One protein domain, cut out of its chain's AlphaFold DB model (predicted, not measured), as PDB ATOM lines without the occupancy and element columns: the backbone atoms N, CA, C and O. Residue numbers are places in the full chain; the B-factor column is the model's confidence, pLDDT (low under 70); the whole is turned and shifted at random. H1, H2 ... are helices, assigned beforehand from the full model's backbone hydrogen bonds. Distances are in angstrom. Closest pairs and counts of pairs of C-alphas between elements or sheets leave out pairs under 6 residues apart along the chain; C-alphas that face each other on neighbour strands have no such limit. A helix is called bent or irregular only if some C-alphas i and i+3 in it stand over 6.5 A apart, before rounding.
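This is residues 80 to 151 of the 575 residues of an uncharacterized protein of Chloroflexi bacterium (UniProt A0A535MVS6). Two helices, H1 and H2, make a helical hairpin, and a third helix, H3, crosses one side of it at a slant and packs on both. Two long stretches without a named element, residues 80 to 97 and 128 to 139, gather toward the end of the hairpin where H1 begins and H2 ends. The printed part has 72 residues with three named helices in the order H1, H2, H3 and no named strand. The class is all helix, though 35 of the 72 residues, under half, are in named elements. The whole is compact and rounded, with a radius of gyration of the C-alphas of 10.9 A and spans of 28 by 25 by 19 A.

The printed part begins with residues 80 to 97, which hold no named element; C-alpha 80 is at (22.288, 3.375, 3.894). H1 follows, residues 98 to 110, the longest helix with 13 residues and 18.4 A from first to last C-alpha. It begins at C-alpha 98, (23.017, -0.025, -9.765). H2 is residues 116 to 127, 15.9 A long, and its C-alpha 116 is at (3.575, -1.879, -9.328). After residues 128 to 139, which hold no named element, comes H3, residues 140 to 149, 14.2 A long. It ends at C-alpha 149, (8.801, 4.618, 3.170).

H1 and H2 touch and form a helical hairpin, at a shallow tilt of 13 degrees, opposite ways. Their closest C-alphas are those of His 109 and Tyr 119, 6.5 A apart, and their centres are 10.0 A apart. H3 touches H1 at a steep tilt of 48 degrees, and the two run the same way. The closest C-alphas of that pair are those of Met 105 and Thr 142, 6.1 A apart. H3 also touches H2, which meets it with residues 118 to 122 alone. These two run opposite ways at a steep tilt of 52 degrees, and their closest C-alphas, those of Pro 118 and Gln 141, are 6.1 A apart. With 1 of the 3 touching pairs at a shallow tilt, the helix packing is mostly crossed, but only just. In H1, H2 and H3 every O i to N i+4 pair is within hydrogen-bond range. No helix is bent or irregular.

The two C-alphas farthest apart in the domain are those of Pro 130 and Gln 151, 32.1 A apart, and the first and last printed C-alphas, those of Thr 80 and Gln 151, are 17.5 A apart. The printed part has no cut. The link from H1 to H2, 5 residues, is tight, and the link from H2 to H3, 12 residues, is long. The mean pLDDT of the printed part is 88.7, and no printed residue is under 70.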
ATOM      1  N   THR A  80      21.038   4.155   3.917       87.88
ATOM      2  CA  THR A  80      22.288   3.375   3.894       87.88
ATOM      3  C   THR A  80      21.951   1.893   3.955       87.88
ATOM      4  O   THR A  80      21.320   1.474   4.918       87.88
ATOM      5  N   LEU A  81      22.325   1.110   2.947       84.56
ATOM      6  CA  LEU A  81      22.087  -0.336   2.921       84.56
ATOM      7  C   LEU A  81      23.154  -1.094   3.728       84.56
ATOM      8  O   LEU A  81      24.177  -0.523   4.110       84.56
ATOM      9  N   ALA A  82      22.947  -2.394   3.955       76.69
ATOM     10  CA  ALA A  82      23.926  -3.279   4.601       76.69
ATOM     11  C   ALA A  82      25.292  -3.306   3.882       76.69
ATOM     12  O   ALA A  82      26.316  -3.523   4.532       76.69
ATOM     13  N   SER A  83      25.311  -3.005   2.577       76.81
ATOM     14  CA  SER A  83      26.524  -2.790   1.777       76.81
ATOM     15  C   SER A  83      27.388  -1.611   2.232       76.81
ATOM     16  O   SER A  83      28.548  -1.514   1.832       76.81
ATOM     17  N   GLY A  84      26.856  -0.721   3.077       80.19
ATOM     18  CA  GLY A  84      27.489   0.534   3.485       80.19
ATOM     19  C   GLY A  84      27.293   1.671   2.477       80.19
ATOM     20  O   GLY A  84      27.704   2.801   2.739       80.19
ATOM     21  N   HIS A  85      26.651   1.397   1.340       85.69
ATOM     22  CA  HIS A  85      26.349   2.388   0.314       85.69
ATOM     23  C   HIS A  85      24.997   3.050   0.535       85.69
ATOM     24  O   HIS A  85      24.104   2.511   1.192       85.69
ATOM     25  N   THR A  86      24.842   4.240  -0.040       90.38
ATOM     26  CA  THR A  86      23.615   5.026   0.092       90.38
ATOM     27  C   THR A  86      22.778   4.981  -1.176       90.38
ATOM     28  O   THR A  86      23.321   5.214  -2.252       90.38
ATOM     29  N   VAL A  87      21.465   4.793  -1.063       91.31
ATOM     30  CA  VAL A  87      20.504   4.969  -2.165       91.31
ATOM     31  C   VAL A  87      19.610   6.176  -1.879       91.31
ATOM     32  O   VAL A  87      19.044   6.269  -0.790       91.31
ATOM     33  N   GLY A  88      19.470   7.094  -2.840       91.06
ATOM     34  CA  GLY A  88      18.616   8.275  -2.728       91.06
ATOM     35  C   GLY A  88      19.132   9.520  -3.460       91.06
ATOM     36  O   GLY A  88      19.407   9.512  -4.661       91.06
ATOM     37  N   ASP A  89      19.186  10.626  -2.728       83.38
ATOM     38  CA  ASP A  89      19.526  11.964  -3.213       83.38
ATOM     39  C   ASP A  89      21.028  12.208  -3.375       83.38
ATOM     40  O   ASP A  89      21.428  13.135  -4.088       83.38
ATOM     41  N   SER A  90      21.866  11.436  -2.688       81.00
ATOM     42  CA  SER A  90      23.313  11.591  -2.764       81.00
ATOM     43  C   SER A  90      23.871  11.070  -4.087       81.00
ATOM     44  O   SER A  90      23.397  10.095  -4.658       81.00
ATOM     45  N   ALA A  91      24.914  11.735  -4.580       78.69
ATOM     46  CA  ALA A  91      25.687  11.314  -5.742       78.69
ATOM     47  C   ALA A  91      27.136  11.059  -5.316       78.69
ATOM     48  O   ALA A  91      27.648  11.733  -4.419       78.69
ATOM     49  N   GLY A  92      27.806  10.112  -5.968       74.00
ATOM     50  CA  GLY A  92      29.192   9.759  -5.673       74.00
ATOM     51  C   GLY A  92      29.479   8.294  -5.977       74.00
ATOM     52  O   GLY A  92      28.569   7.530  -6.269       74.00
ATOM     53  N   ALA A  93      30.749   7.900  -5.890       75.06
ATOM     54  CA  ALA A  93      31.183   6.541  -6.223       75.06
ATOM     55  C   ALA A  93      30.592   5.452  -5.305       75.06
ATOM     56  O   ALA A  93      30.538   4.298  -5.702       75.06
ATOM     57  N   SER A  94      30.146   5.817  -4.101       77.69
ATOM     58  CA  SER A  94      29.515   4.929  -3.113       77.69
ATOM     59  C   SER A  94      28.016   5.202  -2.933       77.69
ATOM     60  O   SER A  94      27.422   4.776  -1.942       77.69
ATOM     61  N   ALA A  95      27.416   5.982  -3.836       87.62
ATOM     62  CA  ALA A  95      26.003   6.322  -3.803       87.62
ATOM     63  C   ALA A  95      25.311   5.812  -5.067       87.62
ATOM     64  O   ALA A  95      25.857   5.908  -6.164       87.62
ATOM     65  N   ASN A  96      24.091   5.300  -4.901       91.12
ATOM     66  CA  ASN A  96      23.232   4.806  -5.966       91.12
ATOM     67  C   ASN A  96      23.930   3.796  -6.887       91.12
ATOM     68  O   ASN A  96      23.759   3.866  -8.104       91.12
ATOM     69  N   LEU A  97      24.726   2.863  -6.350       91.06
ATOM     70  CA  LEU A  97      25.219   1.764  -7.182       91.06
ATOM     71  C   LEU A  97      24.032   1.001  -7.764       91.06
ATOM     72  O   LEU A  97      23.061   0.733  -7.063       91.06
ATOM     73  N   ARG A  98      24.109   0.637  -9.043       91.44
ATOM     74  CA  ARG A  98      23.017  -0.025  -9.765       91.44
ATOM     75  C   ARG A  98      22.466  -1.247  -9.022       91.44
ATOM     76  O   ARG A  98      21.251  -1.389  -8.922       91.44
ATOM     77  N   ALA A  99      23.342  -2.095  -8.479       85.62
ATOM     78  CA  ALA A  99      22.950  -3.263  -7.689       85.62
ATOM     79  C   ALA A  99      22.177  -2.871  -6.416       85.62
ATOM     80  O   ALA A  99      21.067  -3.355  -6.204       85.62
ATOM     81  N   ASP A 100      22.713  -1.930  -5.632       89.00
ATOM     82  CA  ASP A 100      22.074  -1.398  -4.421       89.00
ATOM     83  C   ASP A 100      20.710  -0.745  -4.729       89.00
ATOM     84  O   ASP A 100      19.739  -0.930  -3.995       89.00
ATOM     85  N   VAL A 101      20.605  -0.014  -5.844       91.94
ATOM     86  CA  VAL A 101      19.349   0.598  -6.302       91.94
ATOM     87  C   VAL A 101      18.310  -0.474  -6.616       91.94
ATOM     88  O   VAL A 101      17.191  -0.373  -6.123       91.94
ATOM     89  N   LEU A 102      18.652  -1.512  -7.388       90.44
ATOM     90  CA  LEU A 102      17.709  -2.587  -7.727       90.44
ATOM     91  C   LEU A 102      17.178  -3.297  -6.475       90.44
ATOM     92  O   LEU A 102      15.979  -3.545  -6.373       90.44
ATOM     93  N   VAL A 103      18.046  -3.550  -5.496       88.19
ATOM     94  CA  VAL A 103      17.652  -4.128  -4.203       88.19
ATOM     95  C   VAL A 103      16.710  -3.189  -3.448       88.19
ATOM     96  O   VAL A 103      15.667  -3.615  -2.952       88.19
ATOM     97  N   ALA A 104      17.037  -1.897  -3.382       91.88
ATOM     98  CA  ALA A 104      16.178  -0.912  -2.738       91.88
ATOM     99  C   ALA A 104      14.796  -0.835  -3.411       91.88
ATOM    100  O   ALA A 104      13.785  -0.760  -2.715       91.88
ATOM    101  N   MET A 105      14.735  -0.899  -4.744       92.94
ATOM    102  CA  MET A 105      13.484  -0.907  -5.507       92.94
ATOM    103  C   MET A 105      12.626  -2.132  -5.204       92.94
ATOM    104  O   MET A 105      11.440  -1.975  -4.911       92.94
ATOM    105  N   ASP A 106      13.218  -3.327  -5.243       89.12
ATOM    106  CA  ASP A 106      12.526  -4.583  -4.944       89.12
ATOM    107  C   ASP A 106      11.901  -4.528  -3.543       89.12
ATOM    108  O   ASP A 106      10.721  -4.838  -3.364       89.12
ATOM    109  N   ARG A 107      12.642  -4.019  -2.557       90.06
ATOM    110  CA  ARG A 107      12.165  -3.894  -1.173       90.06
ATOM    111  C   ARG A 107      11.099  -2.834  -0.992       90.06
ATOM    112  O   ARG A 107      10.110  -3.072  -0.301       90.06
ATOM    113  N   LEU A 108      11.272  -1.670  -1.617       92.62
ATOM    114  CA  LEU A 108      10.271  -0.604  -1.605       92.62
ATOM    115  C   LEU A 108       8.957  -1.083  -2.232       92.62
ATOM    116  O   LEU A 108       7.885  -0.745  -1.731       92.62
ATOM    117  N   HIS A 109       9.024  -1.898  -3.284       90.50
ATOM    118  CA  HIS A 109       7.856  -2.519  -3.903       90.50
ATOM    119  C   HIS A 109       7.207  -3.573  -3.000       90.50
ATOM    120  O   HIS A 109       5.995  -3.522  -2.748       90.50
ATOM    121  N   GLN A 110       8.008  -4.474  -2.431       85.56
ATOM    122  CA  GLN A 110       7.520  -5.510  -1.521       85.56
ATOM    123  C   GLN A 110       6.798  -4.914  -0.312       85.56
ATOM    124  O   GLN A 110       5.659  -5.302  -0.053       85.56
ATOM    125  N   ILE A 111       7.391  -3.921   0.363       88.88
ATOM    126  CA  ILE A 111       6.801  -3.273   1.549       88.88
ATOM    127  C   ILE A 111       5.649  -2.309   1.209       88.88
ATOM    128  O   ILE A 111       5.007  -1.755   2.102       88.88
ATOM    129  N   GLY A 112       5.357  -2.109  -0.081       89.25
ATOM    130  CA  GLY A 112       4.258  -1.265  -0.558       89.25
ATOM    131  C   GLY A 112       4.545   0.239  -0.527       89.25
ATOM    132  O   GLY A 112       3.614   1.036  -0.589       89.25
ATOM    133  N   SER A 113       5.814   0.639  -0.435       92.62
ATOM    134  CA  SER A 113       6.257   2.036  -0.567       92.62
ATOM    135  C   SER A 113       6.422   2.469  -2.033       92.62
ATOM    136  O   SER A 113       6.454   3.666  -2.322       92.62
ATOM    137  N   MET A 114       6.499   1.508  -2.959       93.25
ATOM    138  CA  MET A 114       6.505   1.707  -4.407       93.25
ATOM    139  C   MET A 114       5.385   0.883  -5.046       93.25
ATOM    140  O   MET A 114       5.263  -0.309  -4.775       93.25
ATOM    141  N   ASP A 115       4.574   1.511  -5.894       91.19
ATOM    142  CA  ASP A 115       3.478   0.823  -6.585       91.19
ATOM    143  C   ASP A 115       3.991   0.033  -7.798       91.19
ATOM    144  O   ASP A 115       5.058   0.331  -8.342       91.19
ATOM    145  N   ASP A 116       3.199  -0.936  -8.264       89.25
ATOM    146  CA  ASP A 116       3.575  -1.879  -9.328       89.25
ATOM    147  C   ASP A 116       4.021  -1.191 -10.632       89.25
ATOM    148  O   ASP A 116       5.006  -1.602 -11.248       89.25
ATOM    149  N   ALA A 117       3.315  -0.138 -11.063       92.50
ATOM    150  CA  ALA A 117       3.601   0.556 -12.323       92.50
ATOM    151  C   ALA A 117       4.900   1.397 -12.279       92.50
ATOM    152  O   ALA A 117       5.748   1.206 -13.161       92.50
ATOM    153  N   PRO A 118       5.115   2.275 -11.272       91.56
ATOM    154  CA  PRO A 118       6.406   2.923 -11.040       91.56
ATOM    155  C   PRO A 118       7.564   1.931 -10.911       91.56
ATOM    156  O   PRO A 118       8.607   2.136 -11.531       91.56
ATOM    157  N   TYR A 119       7.367   0.852 -10.143       93.56
ATOM    158  CA  TYR A 119       8.367  -0.195  -9.943       93.56
ATOM    159  C   TYR A 119       8.757  -0.855 -11.262       93.56
ATOM    160  O   TYR A 119       9.916  -0.792 -11.659       93.56
ATOM    161  N   SER A 120       7.790  -1.416 -11.989       90.50
ATOM    162  CA  SER A 120       8.054  -2.156 -13.231       90.50
ATOM    163  C   SER A 120       8.764  -1.291 -14.278       90.50
ATOM    164  O   SER A 120       9.656  -1.770 -14.977       90.50
ATOM    165  N   THR A 121       8.397  -0.007 -14.355       92.81
ATOM    166  CA  THR A 121       8.955   0.947 -15.322       92.81
ATOM    167  C   THR A 121      10.400   1.311 -14.996       92.81
ATOM    168  O   THR A 121      11.286   1.108 -15.825       92.81
ATOM    169  N   GLU A 122      10.659   1.853 -13.803       95.62
ATOM    170  CA  GLU A 122      12.003   2.321 -13.450       95.62
ATOM    171  C   GLU A 122      12.966   1.143 -13.276       95.62
ATOM    172  O   GLU A 122      14.135   1.235 -13.638       95.62
ATOM    173  N   ARG A 123      12.481  -0.004 -12.793       95.00
ATOM    174  CA  ARG A 123      13.340  -1.160 -12.542       95.00
ATOM    175  C   ARG A 123      13.890  -1.739 -13.835       95.00
ATOM    176  O   ARG A 123      15.070  -2.071 -13.900       95.00
ATOM    177  N   ALA A 124      13.053  -1.842 -14.870       91.62
ATOM    178  CA  ALA A 124      13.493  -2.272 -16.193       91.62
ATOM    179  C   ALA A 124      14.539  -1.307 -16.778       91.62
ATOM    180  O   ALA A 124      15.518  -1.751 -17.375       91.62
ATOM    181  N   GLN A 125      14.371   0.002 -16.553       94.12
ATOM    182  CA  GLN A 125      15.336   1.019 -16.974       94.12
ATOM    183  C   GLN A 125      16.668   0.871 -16.231       94.12
ATOM    184  O   GLN A 125      17.708   0.781 -16.876       94.12
ATOM    185  N   VAL A 126      16.642   0.783 -14.898       93.44
ATOM    186  CA  VAL A 126      17.841   0.626 -14.060       93.44
ATOM    187  C   VAL A 126      18.578  -0.675 -14.382       93.44
ATOM    188  O   VAL A 126      19.803  -0.677 -14.502       93.44
ATOM    189  N   ALA A 127      17.854  -1.780 -14.574       89.81
ATOM    190  CA  ALA A 127      18.452  -3.074 -14.891       89.81
ATOM    191  C   ALA A 127      19.215  -3.068 -16.226       89.81
ATOM    192  O   ALA A 127      20.205  -3.787 -16.349       89.81
ATOM    193  N   ALA A 128      18.785  -2.250 -17.192       90.75
ATOM    194  CA  ALA A 128      19.427  -2.104 -18.497       90.75
ATOM    195  C   ALA A 128      20.654  -1.170 -18.493       90.75
ATOM    196  O   ALA A 128      21.366  -1.099 -19.496       90.75
ATOM    197  N   LEU A 129      20.907  -0.439 -17.402       89.69
ATOM    198  CA  LEU A 129      22.081   0.426 -17.286       89.69
ATOM    199  C   LEU A 129      23.356  -0.394 -17.010       89.69
ATOM    200  O   LEU A 129      23.278  -1.461 -16.398       89.69
ATOM    201  N   PRO A 130      24.540   0.103 -17.419       86.56
ATOM    202  CA  PRO A 130      25.818  -0.501 -17.052       86.56
ATOM    203  C   PRO A 130      26.024  -0.551 -15.536       86.56
ATOM    204  O   PRO A 130      25.513   0.303 -14.809       86.56
ATOM    205  N   GLU A 131      26.824  -1.511 -15.070       82.81
ATOM    206  CA  GLU A 131      27.244  -1.564 -13.666       82.81
ATOM    207  C   GLU A 131      27.940  -0.267 -13.229       82.81
ATOM    208  O   GLU A 131      28.722   0.319 -13.981       82.81
ATOM    209  N   GLY A 132      27.673   0.167 -11.994       84.12
ATOM    210  CA  GLY A 132      28.283   1.360 -11.399       84.12
ATOM    211  C   GLY A 132      27.289   2.309 -10.731       84.12
ATOM    212  O   GLY A 132      26.117   1.984 -10.544       84.12
ATOM    213  N   ALA A 133      27.787   3.484 -10.335       87.44
ATOM    214  CA  ALA A 133      27.012   4.517  -9.651       87.44
ATOM    215  C   ALA A 133      26.061   5.253 -10.606       87.44
ATOM    216  O   ALA A 133      26.466   5.729 -11.670       87.44
ATOM    217  N   LEU A 134      24.807   5.396 -10.189       89.69
ATOM    218  CA  LEU A 134      23.763   6.132 -10.890       89.69
ATOM    219  C   LEU A 134      23.616   7.540 -10.312       89.69
ATOM    220  O   LEU A 134      23.894   7.811  -9.143       89.69
ATOM    221  N   ARG A 135      23.141   8.471 -11.132       88.12
ATOM    222  CA  ARG A 135      22.782   9.804 -10.656       88.12
ATOM    223  C   ARG A 135      21.358   9.810 -10.078       88.12
ATOM    224  O   ARG A 135      20.497   9.093 -10.585       88.12
ATOM    225  N   PRO A 136      21.056  10.674  -9.090       86.44
ATOM    226  CA  PRO A 136      19.716  10.774  -8.500       86.44
ATOM    227  C   PRO A 136      18.573  11.086  -9.487       86.44
ATOM    228  O   PRO A 136      17.414  10.787  -9.197       86.44
ATOM    229  N   ASP A 137      18.855  11.707 -10.640       84.75
ATOM    230  CA  ASP A 137      17.875  11.954 -11.715       84.75
ATOM    231  C   ASP A 137      17.500  10.688 -12.497       84.75
ATOM    232  O   ASP A 137      16.480  10.682 -13.179       84.75
ATOM    233  N   GLN A 138      18.288   9.616 -12.380       91.06
ATOM    234  CA  GLN A 138      18.039   8.331 -13.038       91.06
ATOM    235  C   GLN A 138      17.142   7.396 -12.212       91.06
ATOM    236  O   GLN A 138      16.770   6.340 -12.709       91.06
ATOM    237  N   ILE A 139      16.808   7.772 -10.970       93.50
ATOM    238  CA  ILE A 139      16.002   6.968 -10.032       93.50
ATOM    239  C   ILE A 139      14.847   7.762  -9.365       93.50
ATOM    240  O   ILE A 139      14.666   7.706  -8.141       93.50
ATOM    241  N   PRO A 140      14.082   8.589 -10.110       92.31
ATOM    242  CA  PRO A 140      13.049   9.455  -9.535       92.31
ATOM    243  C   PRO A 140      11.946   8.712  -8.761       92.31
ATOM    244  O   PRO A 140      11.488   9.215  -7.732       92.31
ATOM    245  N   GLN A 141      11.517   7.531  -9.210       93.81
ATOM    246  CA  GLN A 141      10.464   6.748  -8.557       93.81
ATOM    247  C   GLN A 141      10.967   6.101  -7.267       93.81
ATOM    248  O   GLN A 141      10.257   6.118  -6.263       93.81
ATOM    249  N   THR A 142      12.207   5.613  -7.258       94.75
ATOM    250  CA  THR A 142      12.888   5.105  -6.062       94.75
ATOM    251  C   THR A 142      12.961   6.194  -5.000       94.75
ATOM    252  O   THR A 142      12.582   5.966  -3.855       94.75
ATOM    253  N   ARG A 143      13.350   7.419  -5.369       92.31
ATOM    254  CA  ARG A 143      13.405   8.561  -4.439       92.31
ATOM    255  C   ARG A 143      12.031   8.928  -3.876       92.31
ATOM    256  O   ARG A 143      11.896   9.149  -2.673       92.31
ATOM    257  N   ALA A 144      10.991   8.929  -4.711       86.81
ATOM    258  CA  ALA A 144       9.619   9.140  -4.248       86.81
ATOM    259  C   ALA A 144       9.143   8.016  -3.308       86.81
ATOM    260  O   ALA A 144       8.447   8.270  -2.323       86.81
ATOM    261  N   ALA A 145       9.529   6.772  -3.587       92.25
ATOM    262  CA  ALA A 145       9.227   5.627  -2.743       92.25
ATOM    263  C   ALA A 145       9.995   5.666  -1.409       92.25
ATOM    264  O   ALA A 145       9.411   5.342  -0.379       92.25
ATOM    265  N   LEU A 146      11.241   6.156  -1.372       91.81
ATOM    266  CA  LEU A 146      11.979   6.406  -0.125       91.81
ATOM    267  C   LEU A 146      11.241   7.398   0.781       91.81
ATOM    268  O   LEU A 146      11.096   7.152   1.979       91.81
ATOM    269  N   ALA A 147      10.709   8.483   0.211       87.44
ATOM    270  CA  ALA A 147       9.896   9.443   0.956       87.44
ATOM    271  C   ALA A 147       8.603   8.805   1.501       87.44
ATOM    272  O   ALA A 147       8.250   9.016   2.664       87.44
ATOM    273  N   ARG A 148       7.926   7.964   0.703       89.38
ATOM    274  CA  ARG A 148       6.766   7.170   1.157       89.38
ATOM    275  C   ARG A 148       7.133   6.168   2.250       89.38
ATOM    276  O   ARG A 148       6.379   5.986   3.205       89.38
ATOM    277  N   ASN A 149       8.322   5.577   2.181       91.38
ATOM    278  CA  ASN A 149       8.801   4.618   3.170       91.38
ATOM    279  C   ASN A 149       8.937   5.229   4.571       91.38
ATOM    280  O   ASN A 149       8.761   4.526   5.559       91.38
ATOM    281  N   ARG A 150       9.173   6.542   4.675       89.31
ATOM    282  CA  ARG A 150       9.244   7.261   5.960       89.31
ATOM    283  C   ARG A 150       7.877   7.601   6.556       89.31
ATOM    284  O   ARG A 150       7.806   8.038   7.701       89.31
ATOM    285  N   GLN A 151       6.788   7.416   5.811       89.12
ATOM    286  CA  GLN A 151       5.442   7.622   6.344       89.12
ATOM    287  C   GLN A 151       5.093   6.506   7.328       89.12
ATOM    288  O   GLN A 151       5.417   5.342   7.094       89.12
TER     289      GLN A 151